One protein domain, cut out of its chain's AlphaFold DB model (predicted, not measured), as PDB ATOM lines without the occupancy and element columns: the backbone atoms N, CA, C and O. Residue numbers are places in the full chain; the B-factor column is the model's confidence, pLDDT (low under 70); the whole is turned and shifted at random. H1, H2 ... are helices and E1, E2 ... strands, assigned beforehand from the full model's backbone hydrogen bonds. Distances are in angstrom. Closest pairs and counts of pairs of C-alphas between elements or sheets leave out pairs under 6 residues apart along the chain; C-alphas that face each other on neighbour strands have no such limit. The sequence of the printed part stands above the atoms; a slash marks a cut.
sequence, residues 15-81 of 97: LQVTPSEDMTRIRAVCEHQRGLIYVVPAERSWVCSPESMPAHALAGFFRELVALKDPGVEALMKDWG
ATOM      1  N   LEU A  15      41.568   1.748 -34.192       94.56
ATOM      2  CA  LEU A  15      41.840   0.455 -33.566       94.56
ATOM      3  C   LEU A  15      41.120  -0.652 -34.340       94.56
ATOM      4  O   LEU A  15      39.893  -0.684 -34.377       94.56
ATOM      5  N   GLN A  16      41.874  -1.572 -34.940       94.75
ATOM      6  CA  GLN A  16      41.316  -2.749 -35.607       94.75
ATOM      7  C   GLN A  16      41.773  -4.017 -34.895       94.75
ATOM      8  O   GLN A  16      42.964  -4.323 -34.882       94.75
ATOM      9  N   VAL A  17      40.817  -4.768 -34.354       93.12
ATOM     10  CA  VAL A  17      41.048  -6.065 -33.711       93.12
ATOM     11  C   VAL A  17      40.840  -7.171 -34.744       93.12
ATOM     12  O   VAL A  17      39.811  -7.220 -35.414       93.12
ATOM     13  N   THR A  18      41.831  -8.038 -34.917       92.50
ATOM     14  CA  THR A  18      41.781  -9.192 -35.822       92.50
ATOM     15  C   THR A  18      42.118 -10.455 -35.027       92.50
ATOM     16  O   THR A  18      43.304 -10.707 -34.793       92.50
ATOM     17  N   PRO A  19      41.108 -11.216 -34.571       87.19
ATOM     18  CA  PRO A  19      41.330 -12.505 -33.927       87.19
ATOM     19  C   PRO A  19      41.737 -13.571 -34.954       87.19
ATOM     20  O   PRO A  19      41.390 -13.488 -36.133       87.19
ATOM     21  N   SER A  20      42.481 -14.568 -34.493       82.38
ATOM     22  CA  SER A  20      42.831 -15.800 -35.201       82.38
ATOM     23  C   SER A  20      42.953 -16.944 -34.191       82.38
ATOM     24  O   SER A  20      42.869 -16.698 -32.990       82.38
ATOM     25  N   GLU A  21      43.143 -18.169 -34.678       77.00
ATOM     26  CA  GLU A  21      43.214 -19.383 -33.852       77.00
ATOM     27  C   GLU A  21      44.260 -19.283 -32.726       77.00
ATOM     28  O   GLU A  21      43.942 -19.556 -31.571       77.00
ATOM     29  N   ASP A  22      45.460 -18.778 -33.033       82.44
ATOM     30  CA  ASP A  22      46.585 -18.757 -32.085       82.44
ATOM     31  C   ASP A  22      46.859 -17.384 -31.454       82.44
ATOM     32  O   ASP A  22      47.639 -17.263 -30.508       82.44
ATOM     33  N   MET A  23      46.291 -16.308 -32.008       89.44
ATOM     34  CA  MET A  23      46.587 -14.946 -31.558       89.44
ATOM     35  C   MET A  23      45.496 -13.944 -31.929       89.44
ATOM     36  O   MET A  23      44.791 -14.094 -32.924       89.44
ATOM     37  N   THR A  24      45.449 -12.830 -31.207       93.06
ATOM     38  CA  THR A  24      44.743 -11.624 -31.642       93.06
ATOM     39  C   THR A  24      45.739 -10.528 -31.990       93.06
ATOM     40  O   THR A  24      46.609 -10.183 -31.193       93.06
ATOM     41  N   ARG A  25      45.585  -9.925 -33.171       94.81
ATOM     42  CA  ARG A  25      46.353  -8.748 -33.589       94.81
ATOM     43  C   ARG A  25      45.484  -7.501 -33.511       94.81
ATOM     44  O   ARG A  25      44.470  -7.417 -34.198       94.81
ATOM     45  N   ILE A  26      45.913  -6.507 -32.740       95.44
ATOM     46  CA  ILE A  26      45.280  -5.189 -32.668       95.44
ATOM     47  C   ILE A  26      46.174  -4.187 -33.396       95.44
ATOM     48  O   ILE A  26      47.297  -3.905 -32.978       95.44
ATOM     49  N   ARG A  27      45.684  -3.649 -34.512       96.06
ATOM     50  CA  ARG A  27      46.319  -2.530 -35.212       96.06
ATOM     51  C   ARG A  27      45.869  -1.224 -34.571       96.06
ATOM     52  O   ARG A  27      44.671  -0.972 -34.533       96.06
ATOM     53  N   ALA A  28      46.815  -0.391 -34.149       95.62
ATOM     54  CA  ALA A  28      46.570   0.971 -33.682       95.62
ATOM     55  C   ALA A  28      47.283   1.943 -34.626       95.62
ATOM     56  O   ALA A  28      48.490   2.151 -34.519       95.62
ATOM     57  N   VAL A  29      46.569   2.447 -35.633       96.12
ATOM     58  CA  VAL A  29      47.183   3.167 -36.760       96.12
ATOM     59  C   VAL A  29      46.437   4.465 -37.047       96.12
ATOM     60  O   VAL A  29      45.225   4.451 -37.192       96.12
ATOM     61  N   CYS A  30      47.160   5.566 -37.208       94.25
ATOM     62  CA  CYS A  30      46.699   6.807 -37.833       94.25
ATOM     63  C   CYS A  30      47.832   7.396 -38.689       94.25
ATOM     64  O   CYS A  30      48.889   6.780 -38.850       94.25
ATOM     65  N   GLU A  31      47.626   8.582 -39.252       94.25
ATOM     66  CA  GLU A  31      48.642   9.308 -40.017       94.25
ATOM     67  C   GLU A  31      49.885   9.686 -39.192       94.25
ATOM     68  O   GLU A  31      50.971   9.806 -39.754       94.25
ATOM     69  N   HIS A  32      49.750   9.806 -37.868       93.94
ATOM     70  CA  HIS A  32      50.824  10.245 -36.972       93.94
ATOM     71  C   HIS A  32      51.571   9.096 -36.281       93.94
ATOM     72  O   HIS A  32      52.724   9.268 -35.890       93.94
ATOM     73  N   GLN A  33      50.927   7.938 -36.095       94.06
ATOM     74  CA  GLN A  33      51.483   6.837 -35.307       94.06
ATOM     75  C   GLN A  33      50.969   5.479 -35.785       94.06
ATOM     76  O   GLN A  33      49.813   5.337 -36.185       94.06
ATOM     77  N   ARG A  34      51.833   4.457 -35.744       95.62
ATOM     78  CA  ARG A  34      51.509   3.109 -36.233       95.62
ATOM     79  C   ARG A  34      52.058   2.050 -35.286       95.62
ATOM     80  O   ARG A  34      53.266   1.895 -35.167       95.62
ATOM     81  N   GLY A  35      51.163   1.293 -34.664       96.06
ATOM     82  CA  GLY A  35      51.498   0.220 -33.736       96.06
ATOM     83  C   GLY A  35      50.759  -1.081 -34.038       96.06
ATOM     84  O   GLY A  35      49.674  -1.094 -34.631       96.06
ATOM     85  N   LEU A  36      51.368  -2.182 -33.603       95.88
ATOM     86  CA  LEU A  36      50.771  -3.511 -33.555       95.88
ATOM     87  C   LEU A  36      50.871  -4.033 -32.128       95.88
ATOM     88  O   LEU A  36      51.954  -4.036 -31.548       95.88
ATOM     89  N   ILE A  37      49.751  -4.502 -31.595       96.12
ATOM     90  CA  ILE A  37      49.694  -5.228 -30.331       96.12
ATOM     91  C   ILE A  37      49.319  -6.665 -30.672       96.12
ATOM     92  O   ILE A  37      48.313  -6.904 -31.343       96.12
ATOM     93  N   TYR A  38      50.138  -7.610 -30.227       94.56
ATOM     94  CA  TYR A  38      49.846  -9.033 -30.319       94.56
ATOM     95  C   TYR A  38      49.409  -9.529 -28.950       94.56
ATOM     96  O   TYR A  38      50.112  -9.329 -27.962       94.56
ATOM     97  N   VAL A  39      48.255 -10.180 -28.905       93.94
ATOM     98  CA  VAL A  39      47.804 -10.939 -27.746       93.94
ATOM     99  C   VAL A  39      47.923 -12.407 -28.107       93.94
ATOM    100  O   VAL A  39      47.276 -12.868 -29.044       93.94
ATOM    101  N   VAL A  40      48.769 -13.113 -27.372       91.25
ATOM    102  CA  VAL A  40      48.994 -14.553 -27.508       91.25
ATOM    103  C   VAL A  40      48.622 -15.242 -26.191       91.25
ATOM    104  O   VAL A  40      48.641 -14.582 -25.143       91.25
ATOM    105  N   PRO A  41      48.295 -16.542 -26.215       89.25
ATOM    106  CA  PRO A  41      48.103 -17.322 -25.000       89.25
ATOM    107  C   PRO A  41      49.312 -17.206 -24.062       89.25
ATOM    108  O   PRO A  41      50.461 -17.308 -24.494       89.25
ATOM    109  N   ALA A  42      49.053 -16.981 -22.774       88.94
ATOM    110  CA  ALA A  42      50.073 -16.881 -21.734       88.94
ATOM    111  C   ALA A  42      49.542 -17.426 -20.396       88.94
ATOM    112  O   ALA A  42      48.334 -17.567 -20.208       88.94
ATOM    113  N   GLU A  43      50.436 -17.666 -19.432       87.19
ATOM    114  CA  GLU A  43      50.128 -18.259 -18.113       87.19
ATOM    115  C   GLU A  43      48.957 -17.600 -17.371       87.19
ATOM    116  O   GLU A  43      48.230 -18.247 -16.623       87.19
ATOM    117  N   ARG A  44      48.750 -16.296 -17.574       83.69
ATOM    118  CA  ARG A  44      47.682 -15.538 -16.909       83.69
ATOM    119  C   ARG A  44      46.430 -15.340 -17.762       83.69
ATOM    120  O   ARG A  44      45.475 -14.750 -17.266       83.69
ATOM    121  N   SER A  45      46.423 -15.795 -19.014       78.88
ATOM    122  CA  SER A  45      45.347 -15.557 -19.990       78.88
ATOM    123  C   SER A  45      44.842 -16.806 -20.716       78.88
ATOM    124  O   SER A  45      43.868 -16.703 -21.458       78.88
ATOM    125  N   TRP A  46      45.441 -17.980 -20.486       75.94
ATOM    126  CA  TRP A  46      45.076 -19.232 -21.167       75.94
ATOM    127  C   TRP A  46      43.643 -19.714 -20.888       75.94
ATOM    128  O   TRP A  46      43.102 -20.484 -21.672       75.94
ATOM    129  N   VAL A  47      43.024 -19.265 -19.788       72.25
ATOM    130  CA  VAL A  47      41.685 -19.710 -19.348       72.25
ATOM    131  C   VAL A  47      40.554 -19.127 -20.216       72.25
ATOM    132  O   VAL A  47      39.421 -19.598 -20.156       72.25
ATOM    133  N   CYS A  48      40.827 -18.108 -21.035       78.06
ATOM    134  CA  CYS A  48      39.810 -17.471 -21.871       78.06
ATOM    135  C   CYS A  48      39.728 -18.075 -23.275       78.06
ATOM    136  O   CYS A  48      40.739 -18.470 -23.853       78.06
ATOM    137  N   SER A  49      38.524 -18.047 -23.863       82.88
ATOM    138  CA  SER A  49      38.342 -18.334 -25.290       82.88
ATOM    139  C   SER A  49      39.168 -17.360 -26.150       82.88
ATOM    140  O   SER A  49      39.421 -16.231 -25.703       82.88
ATOM    141  N   PRO A  50      39.560 -17.735 -27.383       80.44
ATOM    142  CA  PRO A  50      40.323 -16.857 -28.275       80.44
ATOM    143  C   PRO A  50      39.697 -15.463 -28.460       80.44
ATOM    144  O   PRO A  50      40.409 -14.462 -28.510       80.44
ATOM    145  N   GLU A  51      38.365 -15.376 -28.486       83.62
ATOM    146  CA  GLU A  51      37.609 -14.128 -28.645       83.62
ATOM    147  C   GLU A  51      37.687 -13.226 -27.407       83.62
ATOM    148  O   GLU A  51      37.708 -12.000 -27.527       83.62
ATOM    149  N   SER A  52      37.745 -13.824 -26.213       88.44
ATOM    150  CA  SER A  52      37.761 -13.106 -24.928       88.44
ATOM    151  C   SER A  52      39.178 -12.826 -24.417       88.44
ATOM    152  O   SER A  52      39.386 -11.936 -23.590       88.44
ATOM    153  N   MET A  53      40.174 -13.554 -24.927       88.94
ATOM    154  CA  MET A  53      41.581 -13.431 -24.555       88.94
ATOM    155  C   MET A  53      42.152 -12.001 -24.636       88.94
ATOM    156  O   MET A  53      42.809 -11.601 -23.671       88.94
ATOM    157  N   PRO A  54      41.919 -11.187 -25.693       92.25
ATOM    158  CA  PRO A  54      42.416  -9.808 -25.723       92.25
ATOM    159  C   PRO A  54      41.837  -8.944 -24.602       92.25
ATOM    160  O   PRO A  54      42.569  -8.146 -24.018       92.25
ATOM    161  N   ALA A  55      40.559  -9.122 -24.258       92.62
ATOM    162  CA  ALA A  55      39.939  -8.386 -23.163       92.62
ATOM    163  C   ALA A  55      40.555  -8.784 -21.814       92.62
ATOM    164  O   ALA A  55      40.974  -7.912 -21.051       92.62
ATOM    165  N   HIS A  56      40.682 -10.088 -21.551       92.81
ATOM    166  CA  HIS A  56      41.263 -10.609 -20.312       92.81
ATOM    167  C   HIS A  56      42.725 -10.190 -20.131       92.81
ATOM    168  O   HIS A  56      43.105  -9.680 -19.076       92.81
ATOM    169  N   ALA A  57      43.541 -10.349 -21.177       94.31
ATOM    170  CA  ALA A  57      44.954  -9.995 -21.143       94.31
ATOM    171  C   ALA A  57      45.159  -8.492 -20.904       94.31
ATOM    172  O   ALA A  57      45.933  -8.120 -20.023       94.31
ATOM    173  N   LEU A  58      44.449  -7.625 -21.637       95.50
ATOM    174  CA  LEU A  58      44.585  -6.176 -21.482       95.50
ATOM    175  C   LEU A  58      44.053  -5.699 -20.125       95.50
ATOM    176  O   LEU A  58      44.718  -4.904 -19.465       95.50
ATOM    177  N   ALA A  59      42.904  -6.209 -19.668       95.25
ATOM    178  CA  ALA A  59      42.355  -5.842 -18.365       95.25
ATOM    179  C   ALA A  59      43.284  -6.261 -17.211       95.25
ATOM    180  O   ALA A  59      43.527  -5.476 -16.289       95.25
ATOM    181  N   GLY A  60      43.839  -7.476 -17.272       94.62
ATOM    182  CA  GLY A  60      44.805  -7.975 -16.292       94.62
ATOM    183  C   GLY A  60      46.113  -7.183 -16.305       94.62
ATOM    184  O   GLY A  60      46.562  -6.727 -15.253       94.62
ATOM    185  N   PHE A  61      46.678  -6.957 -17.496       96.56
ATOM    186  CA  PHE A  61      47.912  -6.194 -17.678       96.56
ATOM    187  C   PHE A  61      47.783  -4.770 -17.139       96.56
ATOM    188  O   PHE A  61      48.582  -4.369 -16.299       96.56
ATOM    189  N   PHE A  62      46.763  -4.013 -17.557       97.44
ATOM    190  CA  PHE A  62      46.611  -2.628 -17.109       97.44
ATOM    191  C   PHE A  62      46.269  -2.516 -15.622       97.44
ATOM    192  O   PHE A  62      46.726  -1.580 -14.967       97.44
ATOM    193  N   ARG A  63      45.515  -3.474 -15.062       96.50
ATOM    194  CA  ARG A  63      45.273  -3.536 -13.612       96.50
ATOM    195  C   ARG A  63      46.589  -3.627 -12.852       96.50
ATOM    196  O   ARG A  63      46.800  -2.873 -11.908       96.50
ATOM    197  N   GLU A  64      47.451  -4.554 -13.252       96.69
ATOM    198  CA  GLU A  64      48.734  -4.762 -12.583       96.69
ATOM    199  C   GLU A  64      49.698  -3.606 -12.843       96.69
ATOM    200  O   GLU A  64      50.320  -3.133 -11.900       96.69
ATOM    201  N   LEU A  65      49.741  -3.080 -14.071       97.31
ATOM    202  CA  LEU A  65      50.560  -1.925 -14.440       97.31
ATOM    203  C   LEU A  65      50.248  -0.702 -13.566       97.31
ATOM    204  O   LEU A  65      51.163  -0.096 -13.016       97.31
ATOM    205  N   VAL A  66      48.968  -0.361 -13.389       96.12
ATOM    206  CA  VAL A  66      48.560   0.766 -12.530       96.12
ATOM    207  C   VAL A  66      48.819   0.465 -11.050       96.12
ATOM    208  O   VAL A  66      49.169   1.364 -10.287       96.12
ATOM    209  N   ALA A  67      48.702  -0.796 -10.623       96.62
ATOM    210  CA  ALA A  67      48.998  -1.190  -9.246       96.62
ATOM    211  C   ALA A  67      50.485  -1.039  -8.872       96.62
ATOM    212  O   ALA A  67      50.780  -0.917  -7.681       96.62
ATOM    213  N   LEU A  68      51.399  -0.995  -9.853       97.38
ATOM    214  CA  LEU A  68      52.823  -0.724  -9.611       97.38
ATOM    215  C   LEU A  68      53.068   0.677  -9.036       97.38
ATOM    216  O   LEU A  68      54.071   0.860  -8.351       97.38
ATOM    217  N   LYS A  69      52.171   1.647  -9.295       95.44
ATOM    218  CA  LYS A  69      52.330   3.063  -8.901       95.44
ATOM    219  C   LYS A  69      53.699   3.632  -9.291       95.44
ATOM    220  O   LYS A  69      54.325   4.373  -8.533       95.44
ATOM    221  N   ASP A  70      54.191   3.215 -10.456       98.06
ATOM    222  CA  ASP A  70      55.465   3.681 -10.987       98.06
ATOM    223  C   ASP A  70      55.300   5.112 -11.537       98.06
ATOM    224  O   ASP A  70      54.488   5.316 -12.448       98.06
ATOM    225  N   PRO A  71      56.059   6.108 -11.040       97.56
ATOM    226  CA  PRO A  71      55.895   7.497 -11.468       97.56
ATOM    227  C   PRO A  71      56.163   7.723 -12.962       97.56
ATOM    228  O   PRO A  71      55.583   8.628 -13.560       97.56
ATOM    229  N   GLY A  72      57.042   6.923 -13.573       98.19
ATOM    230  CA  GLY A  72      57.353   7.020 -14.998       98.19
ATOM    231  C   GLY A  72      56.192   6.535 -15.862       98.19
ATOM    232  O   GLY A  72      55.818   7.196 -16.830       98.19
ATOM    233  N   VAL A  73      55.575   5.417 -15.480       97.38
ATOM    234  CA  VAL A  73      54.361   4.905 -16.129       97.38
ATOM    235  C   VAL A  73      53.202   5.892 -15.976       97.38
ATOM    236  O   VAL A  73      52.533   6.188 -16.964       97.38
ATOM    237  N   GLU A  74      52.984   6.447 -14.782       96.94
ATOM    238  CA  GLU A  74      51.929   7.443 -14.541       96.94
ATOM    239  C   GLU A  74      52.130   8.717 -15.378       96.94
ATOM    240  O   GLU A  74      51.169   9.239 -15.954       96.94
ATOM    241  N   ALA A  75      53.373   9.199 -15.499       98.12
ATOM    242  CA  ALA A  75      53.707  10.343 -16.342       98.12
ATOM    243  C   ALA A  75      53.420  10.058 -17.824       98.12
ATOM    244  O   ALA A  75      52.730  10.845 -18.469       98.12
ATOM    245  N   LEU A  76      53.851   8.900 -18.343       98.50
ATOM    246  CA  LEU A  76      53.551   8.487 -19.717       98.50
ATOM    247  C   LEU A  76      52.040   8.390 -19.956       98.50
ATOM    248  O   LEU A  76      51.533   8.915 -20.943       98.50
ATOM    249  N   MET A  77      51.304   7.746 -19.050       97.38
ATOM    250  CA  MET A  77      49.847   7.641 -19.134       97.38
ATOM    251  C   MET A  77      49.188   9.023 -19.229       97.38
ATOM    252  O   MET A  77      48.344   9.242 -20.099       97.38
ATOM    253  N   LYS A  78      49.632   9.985 -18.414       97.19
ATOM    254  CA  LYS A  78      49.154  11.370 -18.463       97.19
ATOM    255  C   LYS A  78      49.501  12.071 -19.779       97.19
ATOM    256  O   LYS A  78      48.616  12.693 -20.363       97.19
ATOM    257  N   ASP A  79      50.744  11.965 -20.243       98.25
ATOM    258  CA  ASP A  79      51.221  12.624 -21.466       98.25
ATOM    259  C   ASP A  79      50.475  12.128 -22.714       98.25
ATOM    260  O   ASP A  79      50.153  12.912 -23.605       98.25
ATOM    261  N   TRP A  80      50.133  10.836 -22.748       97.12
ATOM    262  CA  TRP A  80      49.334  10.228 -23.817       97.12
ATOM    263  C   TRP A  80      47.813  10.332 -23.599       97.12
ATOM    264  O   TRP A  80      47.048   9.913 -24.467       97.12
ATOM    265  N   GLY A  81      47.354  10.878 -22.466       97.00
ATOM    266  CA  GLY A  81      45.929  11.012 -22.141       97.00
ATOM    267  C   GLY A  81      45.207   9.681 -21.886       97.00
ATOM    268  O   GLY A  81      44.002   9.581 -22.117       97.00
TER     269      GLY A  81
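Overview. This is residues 15 to 81 of the 97 residues of an uncharacterized protein of Chloroflexi bacterium (UniProt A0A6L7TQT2). A three-stranded sheet and a long helix, H1, make an open V: H1 begins over the sheet near the end of E3 and slants away from it, and the short helix H2 makes a corner at H1's far end, well away from the sheet. The 67 printed residues hold E1, E2, E3, H1 and H2 in that order, with an antiparallel sheet E1 - E2 - E3, and the class is mixed, helices and strands. The whole is loose, radius of gyration of the C-alphas 13.6 A, and flat, spanning 36 by 32 by 12 A.

Along the chain. Find C-alpha 15 at (41.840, 0.455, -33.566), where E1, residues 15 to 19, begins its 13.0 A. E2, residues 24 to 29, runs 15.8 A, and E3, residues 34 to 39, 16.8 A. Look next at C-alpha 53, (41.581, -13.431, -24.555): H1, residues 53 to 67, runs 21.0 A from there. H2, residues 71 to 79, covers 12.2 A and ends at (51.221, 12.624, -21.466).

Arrangement. E1, E2 and E3 form a meander, each strand the antiparallel neighbour of the one before. In the hairpin E1 and E2, at 162 degrees, N 18 and O 25 are 2.8 A apart; in the hairpin E2 and E3, at 165 degrees, N 26 and O 37 are 2.8 A apart. H1 is on one face of this sheet, giving two layers, at a height over the sheet of 12.5 A. Its closest C-alphas to E3 are those of Pro 54 and Val 39, 5.9 A. H1 and H2 only just touch, only at the corner, with 3 pairs of C-alphas within 8 A; the closest are Val 66 and Glu 74, 7.7 A. Their tilt is steep, 61 degrees, opposite ways. H2 is apart from E1, E2 and E3. In H1 and H2 every O i to N i+4 pair is within hydrogen-bond range.

Size, cuts and confidence. The C-alphas farthest apart, Glu 21 and Pro 71, are 37.2 A apart. Residues 67 to 72 stand free. The link E3 to H1, residues 40 to 52, is long. The printed part has no cut, and no printed residue is under 70 in pLDDT.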